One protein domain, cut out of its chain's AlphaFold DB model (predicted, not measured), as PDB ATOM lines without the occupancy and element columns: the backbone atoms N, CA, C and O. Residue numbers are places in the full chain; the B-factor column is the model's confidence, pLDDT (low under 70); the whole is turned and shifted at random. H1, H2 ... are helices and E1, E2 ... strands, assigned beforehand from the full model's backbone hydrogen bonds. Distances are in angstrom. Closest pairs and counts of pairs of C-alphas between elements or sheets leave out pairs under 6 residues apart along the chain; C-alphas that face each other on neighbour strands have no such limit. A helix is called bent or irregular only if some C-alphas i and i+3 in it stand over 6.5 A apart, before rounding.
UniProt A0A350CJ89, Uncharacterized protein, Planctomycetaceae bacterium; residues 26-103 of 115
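AT A GLANCE: This is residues 26 to 103 of the 115 residues of an uncharacterized protein of Planctomycetaceae bacterium (UniProt A0A350CJ89). Two very short parallel strands, E1 and E2, lie side by side in the middle, with the long helix H1 along one side of them and the small helices H2 and H3 toward the other side. An unnamed stretch, residues 26 to 37, runs from near H2 and turns back into E1. The printed part has 78 residues, with three named helices and two named strands in the order E1, H1, E2, H2, H3; the class is mostly helix, though only 35 residues are in named elements, under half. The whole is compact, with a radius of gyration of the C-alphas of 13.0 A and spans of 37 by 28 by 17 A.

HOW THE PARTS SIT: Look first at E1, residues 38 to 40, and E2, residues 70 to 72: they are parallel at 5 degrees, and C-alphas 39 and 71, which face each other, are 4.8 A apart. Across the pair, N 39 and O 70 are within hydrogen-bond range at 2.9 A, as are N 72 and O 39 at 2.9 A. H1, residues 47 to 63, comes between them along the chain in a strand-helix-strand unit, two parallel neighbour strands with a helix between, and its crossover is left-handed. The closest C-alphas of E1 and H1 are those of Val 38 and Ile 50, 6.9 A apart. H2, residues 77 to 81, and H3, residues 86 to 92, are close but not clearly touching, with the C-alphas of Gly 81 and Tyr 89 closest at 6.0 A. H1 is apart from both H2 and H3. H1 and H3 have every O i to N i+4 pair within hydrogen-bond range; H2 has 0 of 1, and 1 of 2 O i to N i+3 pairs.

IN THESE COORDINATES: Find C-alpha 38 at (72.096, 200.463, 205.232), where E1 begins its 6.3 A; E2 measures 6.7 A. From C-alpha 47 at (64.170, 194.170, 201.110), H1 runs 24.4 A to C-alpha 63. H2, 4.8 A long, is irregular: C-alphas 78 and 81 are 7.1 A apart. H3 covers 9.9 A and ends at C-alpha 92, (87.088, 211.902, 201.746).

THE WHOLE: Asp 63 and Asn 83 have the C-alphas farthest apart, 37.4 A. The printed part has no cut, and no link between named elements is long. In this model the mean pLDDT of the printed part is 72.1; look for values under 70 at residues 26 to 36, 63 to 67 and 93 to 103.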
ATOM      1  N   GLU A  26      82.887 218.389 194.692       58.84
ATOM      2  CA  GLU A  26      82.039 218.131 195.852       58.84
ATOM      3  C   GLU A  26      81.578 216.669 195.824       58.84
ATOM      4  O   GLU A  26      81.233 216.126 194.773       58.84
ATOM      5  N   LEU A  27      81.692 215.997 196.969       65.75
ATOM      6  CA  LEU A  27      81.259 214.614 197.117       65.75
ATOM      7  C   LEU A  27      79.801 214.620 197.546       65.75
ATOM      8  O   LEU A  27      79.496 215.030 198.663       65.75
ATOM      9  N   ASP A  28      78.930 214.139 196.672       66.19
ATOM     10  CA  ASP A  28      77.495 214.087 196.922       66.19
ATOM     11  C   ASP A  28      77.074 212.656 197.267       66.19
ATOM     12  O   ASP A  28      76.542 211.929 196.435       66.19
ATOM     13  N   VAL A  29      77.401 212.202 198.479       67.50
ATOM     14  CA  VAL A  29      76.906 210.926 199.016       67.50
ATOM     15  C   VAL A  29      76.126 211.210 200.277       67.50
ATOM     16  O   VAL A  29      76.638 211.834 201.211       67.50
ATOM     17  N   ARG A  30      74.898 210.695 200.336       67.00
ATOM     18  CA  ARG A  30      74.080 210.790 201.536       67.00
ATOM     19  C   ARG A  30      74.770 210.071 202.693       67.00
ATOM     20  O   ARG A  30      75.122 208.897 202.611       67.00
ATOM     21  N   ARG A  31      74.947 210.792 203.800       66.06
ATOM     22  CA  ARG A  31      75.518 210.238 205.027       66.06
ATOM     23  C   ARG A  31      74.448 209.427 205.779       66.06
ATOM     24  O   ARG A  31      73.433 210.016 206.150       66.06
ATOM     25  N   PRO A  32      74.683 208.136 206.072       67.69
ATOM     26  CA  PRO A  32      73.814 207.373 206.959       67.69
ATOM     27  C   PRO A  32      73.801 207.957 208.380       67.69
ATOM     28  O   PRO A  32      74.841 208.336 208.927       67.69
ATOM     29  N   GLY A  33      72.616 208.038 208.989       64.69
ATOM     30  CA  GLY A  33      72.457 208.431 210.392       64.69
ATOM     31  C   GLY A  33      73.050 207.420 211.389       64.69
ATOM     32  O   GLY A  33      73.362 206.286 211.045       64.69
ATOM     33  N   GLN A  34      73.131 207.799 212.674       62.19
ATOM     34  CA  GLN A  34      73.725 206.995 213.769       62.19
ATOM     35  C   GLN A  34      73.159 205.569 213.943       62.19
ATOM     36  O   GLN A  34      73.749 204.759 214.652       62.19
ATOM     37  N   ARG A  35      72.008 205.261 213.336       64.50
ATOM     38  CA  ARG A  35      71.344 203.947 213.375       64.50
ATOM     39  C   ARG A  35      70.882 203.480 211.992       64.50
ATOM     40  O   ARG A  35      70.077 202.562 211.874       64.50
ATOM     41  N   GLU A  36      71.352 204.145 210.941       69.00
ATOM     42  CA  GLU A  36      71.028 203.829 209.554       69.00
ATOM     43  C   GLU A  36      72.167 202.978 208.985       69.00
ATOM     44  O   GLU A  36      73.075 203.464 208.325       69.00
ATOM     45  N   PHE A  37      72.155 201.681 209.298       72.62
ATOM     46  CA  PHE A  37      73.239 200.769 208.904       72.62
ATOM     47  C   PHE A  37      73.292 200.483 207.401       72.62
ATOM     48  O   PHE A  37      74.295 199.960 206.928       72.62
ATOM     49  N   VAL A  38      72.218 200.774 206.662       77.88
ATOM     50  CA  VAL A  38      72.096 200.463 205.232       77.88
ATOM     51  C   VAL A  38      71.522 201.663 204.491       77.88
ATOM     52  O   VAL A  38      70.403 202.079 204.792       77.88
ATOM     53  N   THR A  39      72.275 202.177 203.519       80.12
ATOM     54  CA  THR A  39      71.827 203.165 202.524       80.12
ATOM     55  C   THR A  39      71.974 202.527 201.145       80.12
ATOM     56  O   THR A  39      73.095 202.248 200.725       80.12
ATOM     57  N   ASP A  40      70.854 202.227 200.484       80.56
ATOM     58  CA  ASP A  40      70.838 201.574 199.170       80.56
ATOM     59  C   ASP A  40      70.480 202.583 198.070       80.56
ATOM     60  O   ASP A  40      69.350 202.599 197.590       80.56
ATOM     61  N   GLU A  41      71.415 203.467 197.707       78.69
ATOM     62  CA  GLU A  41      71.170 204.486 196.668       78.69
ATOM     63  C   GLU A  41      71.155 203.868 195.259       78.69
ATOM     64  O   GLU A  41      70.610 204.450 194.329       78.69
ATOM     65  N   ALA A  42      71.724 202.670 195.101       79.44
ATOM     66  CA  ALA A  42      71.766 201.946 193.831       79.44
ATOM     67  C   ALA A  42      70.597 200.963 193.626       79.44
ATOM     68  O   ALA A  42      70.516 200.328 192.576       79.44
ATOM     69  N   GLY A  43      69.733 200.770 194.630       80.38
ATOM     70  CA  GLY A  43      68.629 199.802 194.569       80.38
ATOM     71  C   GLY A  43      69.079 198.347 194.366       80.38
ATOM     72  O   GLY A  43      68.362 197.557 193.752       80.38
ATOM     73  N   MET A  44      70.285 197.993 194.818       82.44
ATOM     74  CA  MET A  44      70.897 196.680 194.578       82.44
ATOM     75  C   MET A  44      70.538 195.645 195.647       82.44
ATOM     76  O   MET A  44      70.824 194.458 195.469       82.44
ATOM     77  N   LEU A  45      69.948 196.060 196.771       82.88
ATOM     78  CA  LEU A  45      69.641 195.173 197.886       82.88
ATOM     79  C   LEU A  45      68.150 194.838 197.921       82.88
ATOM     80  O   LEU A  45      67.285 195.706 198.003       82.88
ATOM     81  N   ALA A  46      67.836 193.541 197.937       85.50
ATOM     82  CA  ALA A  46      66.470 193.094 198.171       85.50
ATOM     83  C   ALA A  46      66.000 193.492 199.590       85.50
ATOM     84  O   ALA A  46      66.808 193.474 200.527       85.50
ATOM     85  N   PRO A  47      64.699 193.774 199.801       83.81
ATOM     86  CA  PRO A  47      64.170 194.170 201.110       83.81
ATOM     87  C   PRO A  47      64.495 193.175 202.235       83.81
ATOM     88  O   PRO A  47      64.867 193.579 203.338       83.81
ATOM     89  N   ASP A  48      64.433 191.875 201.936       83.19
ATOM     90  CA  ASP A  48      64.766 190.808 202.885       83.19
ATOM     91  C   ASP A  48      66.249 190.832 203.272       83.19
ATOM     92  O   ASP A  48      66.599 190.647 204.440       83.19
ATOM     93  N   SER A  49      67.135 191.126 202.319       84.56
ATOM     94  CA  SER A  49      68.568 191.281 202.573       84.56
ATOM     95  C   SER A  49      68.848 192.509 203.436       84.56
ATOM     96  O   SER A  49      69.635 192.422 204.375       84.56
ATOM     97  N   ILE A  50      68.163 193.633 203.193       83.94
ATOM     98  CA  ILE A  50      68.276 194.838 204.029       83.94
ATOM     99  C   ILE A  50      67.864 194.526 205.473       83.94
ATOM    100  O   ILE A  50      68.554 194.928 206.412       83.94
ATOM    101  N   ALA A  51      66.769 193.786 205.670       85.19
ATOM    102  CA  ALA A  51      66.300 193.393 206.998       85.19
ATOM    103  C   ALA A  51      67.302 192.477 207.723       85.19
ATOM    104  O   ALA A  51      67.594 192.690 208.903       85.19
ATOM    105  N   GLN A  52      67.881 191.505 207.013       84.88
ATOM    106  CA  GLN A  52      68.917 190.623 207.556       84.88
ATOM    107  C   GLN A  52      70.187 191.392 207.935       84.88
ATOM    108  O   GLN A  52      70.702 191.209 209.038       84.88
ATOM    109  N   ILE A  53      70.659 192.287 207.059       83.75
ATOM    110  CA  ILE A  53      71.832 193.130 207.314       83.75
ATOM    111  C   ILE A  53      71.583 194.006 208.542       83.75
ATOM    112  O   ILE A  53      72.410 194.019 209.447       83.75
ATOM    113  N   ARG A  54      70.423 194.669 208.637       82.56
ATOM    114  CA  ARG A  54      70.065 195.483 209.810       82.56
ATOM    115  C   ARG A  54      70.061 194.662 211.094       82.56
ATOM    116  O   ARG A  54      70.709 195.056 212.053       82.56
ATOM    117  N   SER A  55      69.405 193.498 211.100       83.12
ATOM    118  CA  SER A  55      69.358 192.636 212.287       83.12
ATOM    119  C   SER A  55      70.742 192.138 212.713       83.12
ATOM    120  O   SER A  55      70.999 191.999 213.912       83.12
ATOM    121  N   LEU A  56      71.625 191.858 211.752       82.62
ATOM    122  CA  LEU A  56      72.998 191.453 212.024       82.62
ATOM    123  C   LEU A  56      73.821 192.631 212.563       82.62
ATOM    124  O   LEU A  56      74.501 192.478 213.573       82.62
ATOM    125  N   CYS A  57      73.728 193.805 211.937       78.25
ATOM    126  CA  CYS A  57      74.427 195.020 212.350       78.25
ATOM    127  C   CYS A  57      73.982 195.507 213.735       78.25
ATOM    128  O   CYS A  57      74.841 195.855 214.540       78.25
ATOM    129  N   ASP A  58      72.686 195.457 214.053       78.56
ATOM    130  CA  ASP A  58      72.163 195.785 215.386       78.56
ATOM    131  C   ASP A  58      72.732 194.849 216.463       78.56
ATOM    132  O   ASP A  58      73.130 195.290 217.542       78.56
ATOM    133  N   ARG A  59      72.818 193.544 216.169       78.19
ATOM    134  CA  ARG A  59      73.437 192.571 217.080       78.19
ATOM    135  C   ARG A  59      74.928 192.851 217.259       78.19
ATOM    136  O   ARG A  59      75.421 192.872 218.380       78.19
ATOM    137  N   LEU A  60      75.631 193.104 216.158       75.56
ATOM    138  CA  LEU A  60      77.063 193.387 216.170       75.56
ATOM    139  C   LEU A  60      77.397 194.712 216.856       75.56
ATOM    140  O   LEU A  60      78.462 194.789 217.451       75.56
ATOM    141  N   LEU A  61      76.511 195.710 216.826       72.81
ATOM    142  CA  LEU A  61      76.682 196.960 217.570       72.81
ATOM    143  C   LEU A  61      76.595 196.740 219.088       72.81
ATOM    144  O   LEU A  61      77.315 197.386 219.846       72.81
ATOM    145  N   ASN A  62      75.730 195.824 219.534       70.62
ATOM    146  CA  ASN A  62      75.624 195.466 220.951       70.62
ATOM    147  C   ASN A  62      76.821 194.623 221.427       70.62
ATOM    148  O   ASN A  62      77.255 194.776 222.566       70.62
ATOM    149  N   ASP A  63      77.369 193.767 220.557       65.38
ATOM    150  CA  ASP A  63      78.460 192.844 220.902       65.38
ATOM    151  C   ASP A  63      79.869 193.422 220.649       65.38
ATOM    152  O   ASP A  63      80.839 193.017 221.297       65.38
ATOM    153  N   LYS A  64      80.025 194.345 219.688       59.97
ATOM    154  CA  LYS A  64      81.307 194.941 219.275       59.97
ATOM    155  C   LYS A  64      81.192 196.462 219.146       59.97
ATOM    156  O   LYS A  64      80.282 196.989 218.528       59.97
ATOM    157  N   ALA A  65      82.183 197.172 219.690       58.28
ATOM    158  CA  ALA A  65      82.163 198.634 219.804       58.28
ATOM    159  C   ALA A  65      82.078 199.446 218.482       58.28
ATOM    160  O   ALA A  65      81.499 200.531 218.525       58.28
ATOM    161  N   PRO A  66      82.644 199.024 217.327       64.00
ATOM    162  CA  PRO A  66      82.552 199.824 216.105       64.00
ATOM    163  C   PRO A  66      81.323 199.452 215.244       64.00
ATOM    164  O   PRO A  66      81.161 198.277 214.904       64.00
ATOM    165  N   PRO A  67      80.491 200.429 214.827       67.44
ATOM    166  CA  PRO A  67      79.350 200.192 213.940       67.44
ATOM    167  C   PRO A  67      79.797 199.761 212.533       67.44
ATOM    168  O   PRO A  67      80.761 200.297 211.984       67.44
ATOM    169  N   ILE A  68      79.062 198.823 211.924       75.62
ATOM    170  CA  ILE A  68      79.233 198.421 210.517       75.62
ATOM    171  C   ILE A  68      78.181 199.137 209.672       75.62
ATOM    172  O   ILE A  68      76.996 199.069 209.990       75.62
ATOM    173  N   ILE A  69      78.612 199.791 208.592       76.19
ATOM    174  CA  ILE A  69      77.750 200.559 207.686       76.19
ATOM    175  C   ILE A  69      77.881 199.985 206.275       76.19
ATOM    176  O   ILE A  69      78.991 199.750 205.797       76.19
ATOM    177  N   VAL A  70      76.747 199.789 205.609       80.31
ATOM    178  CA  VAL A  70      76.643 199.341 204.221       80.31
ATOM    179  C   VAL A  70      76.059 200.477 203.387       80.31
ATOM    180  O   VAL A  70      74.944 200.933 203.635       80.31
ATOM    181  N   VAL A  71      76.816 200.932 202.391       77.81
ATOM    182  CA  VAL A  71      76.368 201.936 201.420       77.81
ATOM    183  C   VAL A  71      76.507 201.334 200.032       77.81
ATOM    184  O   VAL A  71      77.599 200.893 199.667       77.81
ATOM    185  N   THR A  72      75.423 201.315 199.268       82.50
ATOM    186  CA  THR A  72      75.473 201.020 197.837       82.50
ATOM    187  C   THR A  72      75.318 202.328 197.072       82.50
ATOM    188  O   THR A  72      74.533 203.200 197.443       82.50
ATOM    189  N   ILE A  73      76.107 202.468 196.015       77.38
ATOM    190  CA  ILE A  73      76.039 203.564 195.053       77.38
ATOM    191  C   ILE A  73      76.278 202.962 193.672       77.38
ATOM    192  O   ILE A  73      77.064 202.020 193.550       77.38
ATOM    193  N   GLU A  74      75.624 203.489 192.639       79.56
ATOM    194  CA  GLU A  74      75.752 202.950 191.278       79.56
ATOM    195  C   GLU A  74      77.189 203.071 190.769       79.56
ATOM    196  O   GLU A  74      77.752 202.164 190.158       79.56
ATOM    197  N   SER A  75      77.808 204.223 191.033       76.31
ATOM    198  CA  SER A  75      79.186 204.472 190.654       76.31
ATOM    199  C   SER A  75      79.802 205.568 191.496       76.31
ATOM    200  O   SER A  75      79.259 206.653 191.668       76.31
ATOM    201  N   LYS A  76      81.044 205.333 191.906       79.06
ATOM    202  CA  LYS A  76      81.886 206.339 192.548       79.06
ATOM    203  C   LYS A  76      82.082 207.588 191.679       79.06
ATOM    204  O   LYS A  76      82.295 208.671 192.211       79.06
ATOM    205  N   ALA A  77      82.023 207.448 190.352       74.88
ATOM    206  CA  ALA A  77      82.173 208.569 189.427       74.88
ATOM    207  C   ALA A  77      80.994 209.548 189.491       74.88
ATOM    208  O   ALA A  77      81.222 210.755 189.441       74.88
ATOM    209  N   LEU A  78      79.772 209.030 189.662       74.00
ATOM    210  CA  LEU A  78      78.550 209.833 189.773       74.00
ATOM    211  C   LEU A  78      78.535 210.676 191.052       74.00
ATOM    212  O   LEU A  78      78.006 211.779 191.058       74.00
ATOM    213  N   HIS A  79      79.216 210.207 192.095       72.25
ATOM    214  CA  HIS A  79      79.272 210.860 193.400       72.25
ATOM    215  C   HIS A  79      80.594 211.612 193.650       72.25
ATOM    216  O   HIS A  79      81.105 211.666 194.768       72.25
ATOM    217  N   GLY A  80      81.202 212.174 192.601       72.06
ATOM    218  CA  GLY A  80      82.377 213.049 192.736       72.06
ATOM    219  C   GLY A  80      83.705 212.324 192.995       72.06
ATOM    220  O   GLY A  80      84.714 212.947 193.333       72.06
ATOM    221  N   GLY A  81      83.727 211.002 192.828       76.88
ATOM    222  CA  GLY A  81      84.874 210.140 193.078       76.88
ATOM    223  C   GLY A  81      85.561 209.590 191.824       76.88
ATOM    224  O   GLY A  81      86.336 208.646 191.944       76.88
ATOM    225  N   ALA A  82      85.307 210.118 190.625       78.19
ATOM    226  CA  ALA A  82      85.792 209.530 189.364       78.19
ATOM    227  C   ALA A  82      87.319 209.301 189.317       78.19
ATOM    228  O   ALA A  82      87.766 208.255 188.859       78.19
ATOM    229  N   ASN A  83      88.109 210.226 189.873       79.31
ATOM    230  CA  ASN A  83      89.578 210.230 189.767       79.31
ATOM    231  C   ASN A  83      90.320 209.796 191.045       79.31
ATOM    232  O   ASN A  83      91.505 210.077 191.197       79.31
ATOM    233  N   MET A  84      89.641 209.157 191.998       76.31
ATOM    234  CA  MET A  84      90.262 208.708 193.256       76.31
ATOM    235  C   MET A  84      90.267 207.183 193.377       76.31
ATOM    236  O   MET A  84      89.575 206.502 192.626       76.31
ATOM    237  N   SER A  85      91.028 206.610 194.307       81.12
ATOM    238  CA  SER A  85      90.858 205.194 194.664       81.12
ATOM    239  C   SER A  85      89.593 205.007 195.520       81.12
ATOM    240  O   SER A  85      88.960 205.994 195.917       81.12
ATOM    241  N   ILE A  86      89.167 203.767 195.776       74.06
ATOM    242  CA  ILE A  86      88.013 203.515 196.658       74.06
ATOM    243  C   ILE A  86      88.329 203.916 198.106       74.06
ATOM    244  O   ILE A  86      87.489 204.498 198.783       74.06
ATOM    245  N   GLU A  87      89.570 203.718 198.545       73.56
ATOM    246  CA  GLU A  87      90.061 204.074 199.878       73.56
ATOM    247  C   GLU A  87      90.143 205.595 200.049       73.56
ATOM    248  O   GLU A  87      89.745 206.145 201.076       73.56
ATOM    249  N   ALA A  88      90.633 206.301 199.023       76.88
ATOM    250  CA  ALA A  88      90.675 207.761 199.013       76.88
ATOM    251  C   ALA A  88      89.264 208.364 199.030       76.88
ATOM    252  O   ALA A  88      89.030 209.367 199.703       76.88
ATOM    253  N   TYR A  89      88.319 207.724 198.342       76.94
ATOM    254  CA  TYR A  89      86.914 208.104 198.378       76.94
ATOM    255  C   TYR A  89      86.297 207.898 199.754       76.94
ATOM    256  O   TYR A  89      85.767 208.852 200.305       76.94
ATOM    257  N   GLN A  90      86.465 206.715 200.355       74.44
ATOM    258  CA  GLN A  90      85.990 206.418 201.709       74.44
ATOM    259  C   GLN A  90      86.512 207.422 202.741       74.44
ATOM    260  O   GLN A  90      85.744 207.919 203.565       74.44
ATOM    261  N   ARG A  91      87.806 207.759 202.660       73.69
ATOM    262  CA  ARG A  91      88.429 208.778 203.511       73.69
ATOM    263  C   ARG A  91      87.797 210.147 203.292       73.69
ATOM    264  O   ARG A  91      87.426 210.813 204.242       73.69
ATOM    265  N   LYS A  92      87.634 210.574 202.043       72.75
ATOM    266  CA  LYS A  92      87.088 211.902 201.746       72.75
ATOM    267  C   LYS A  92      85.585 212.000 202.073       72.75
ATOM    268  O   LYS A  92      85.114 213.082 202.401       72.75
ATOM    269  N   THR A  93      84.855 210.882 202.060       69.50
ATOM    270  CA  THR A  93      83.463 210.785 202.538       69.50
ATOM    271  C   THR A  93      83.334 210.643 204.061       69.50
ATOM    272  O   THR A  93      82.206 210.510 204.530       69.50
ATOM    273  N   GLU A  94      84.458 210.646 204.802       61.56
ATOM    274  CA  GLU A  94      84.615 210.454 206.256       61.56
ATOM    275  C   GLU A  94      83.276 210.359 207.010       61.56
ATOM    276  O   GLU A  94      82.645 211.346 207.417       61.56
ATOM    277  N   LEU A  95      82.809 209.115 207.122       58.75
ATOM    278  CA  LEU A  95      81.639 208.740 207.897       58.75
ATOM    279  C   LEU A  95      82.042 208.823 209.382       58.75
ATOM    280  O   LEU A  95      82.960 208.110 209.799       58.75
ATOM    281  N   PRO A  96      81.435 209.706 210.196       45.06
ATOM    282  CA  PRO A  96      81.846 209.897 211.583       45.06
ATOM    283  C   PRO A  96      81.682 208.594 212.379       45.06
ATOM    284  O   PRO A  96      80.609 207.997 212.382       45.06
ATOM    285  N   GLY A  97      82.752 208.156 213.053       49.34
ATOM    286  CA  GLY A  97      82.800 206.892 213.808       49.34
ATOM    287  C   GLY A  97      83.369 205.693 213.038       49.34
ATOM    288  O   GLY A  97      83.436 204.593 213.588       49.34
ATOM    289  N   PHE A  98      83.808 205.887 211.792       53.75
ATOM    290  CA  PHE A  98      84.358 204.828 210.952       53.75
ATOM    291  C   PHE A  98      85.890 204.772 211.056       53.75
ATOM    292  O   PHE A  98      86.593 205.694 210.646       53.75
ATOM    293  N   ASN A  99      86.427 203.685 211.618       52.69
ATOM    294  CA  ASN A  99      87.870 203.450 211.630       52.69
ATOM    295  C   ASN A  99      88.307 202.891 210.263       52.69
ATOM    296  O   ASN A  99      88.013 201.740 209.935       52.69
ATOM    297  N   LEU A 100      89.024 203.709 209.487       47.78
ATOM    298  CA  LEU A 100      89.523 203.379 208.146       47.78
ATOM    299  C   LEU A 100      90.443 202.148 208.102       47.78
ATOM    300  O   LEU A 100      90.518 201.509 207.059       47.78
ATOM    301  N   GLU A 101      91.082 201.753 209.206       45.91
ATOM    302  CA  GLU A 101      91.895 200.525 209.258       45.91
ATOM    303  C   GLU A 101      91.052 199.244 209.142       45.91
ATOM    304  O   GLU A 101      91.584 198.159 208.911       45.91
ATOM    305  N   ARG A 102      89.730 199.353 209.315       49.56
ATOM    306  CA  ARG A 102      88.767 198.244 209.233       49.56
ATOM    307  C   ARG A 102      87.770 198.391 208.084       49.56
ATOM    308  O   ARG A 102      86.878 197.556 207.941       49.56
ATOM    309  N   ALA A 103      87.913 199.441 207.282       52.88
ATOM    310  CA  ALA A 103      87.087 199.682 206.115       52.88
ATOM    311  C   ALA A 103      87.455 198.699 204.999       52.88
ATOM    312  O   ALA A 103      88.595 198.671 204.546       52.88
TER     313      ALA A 103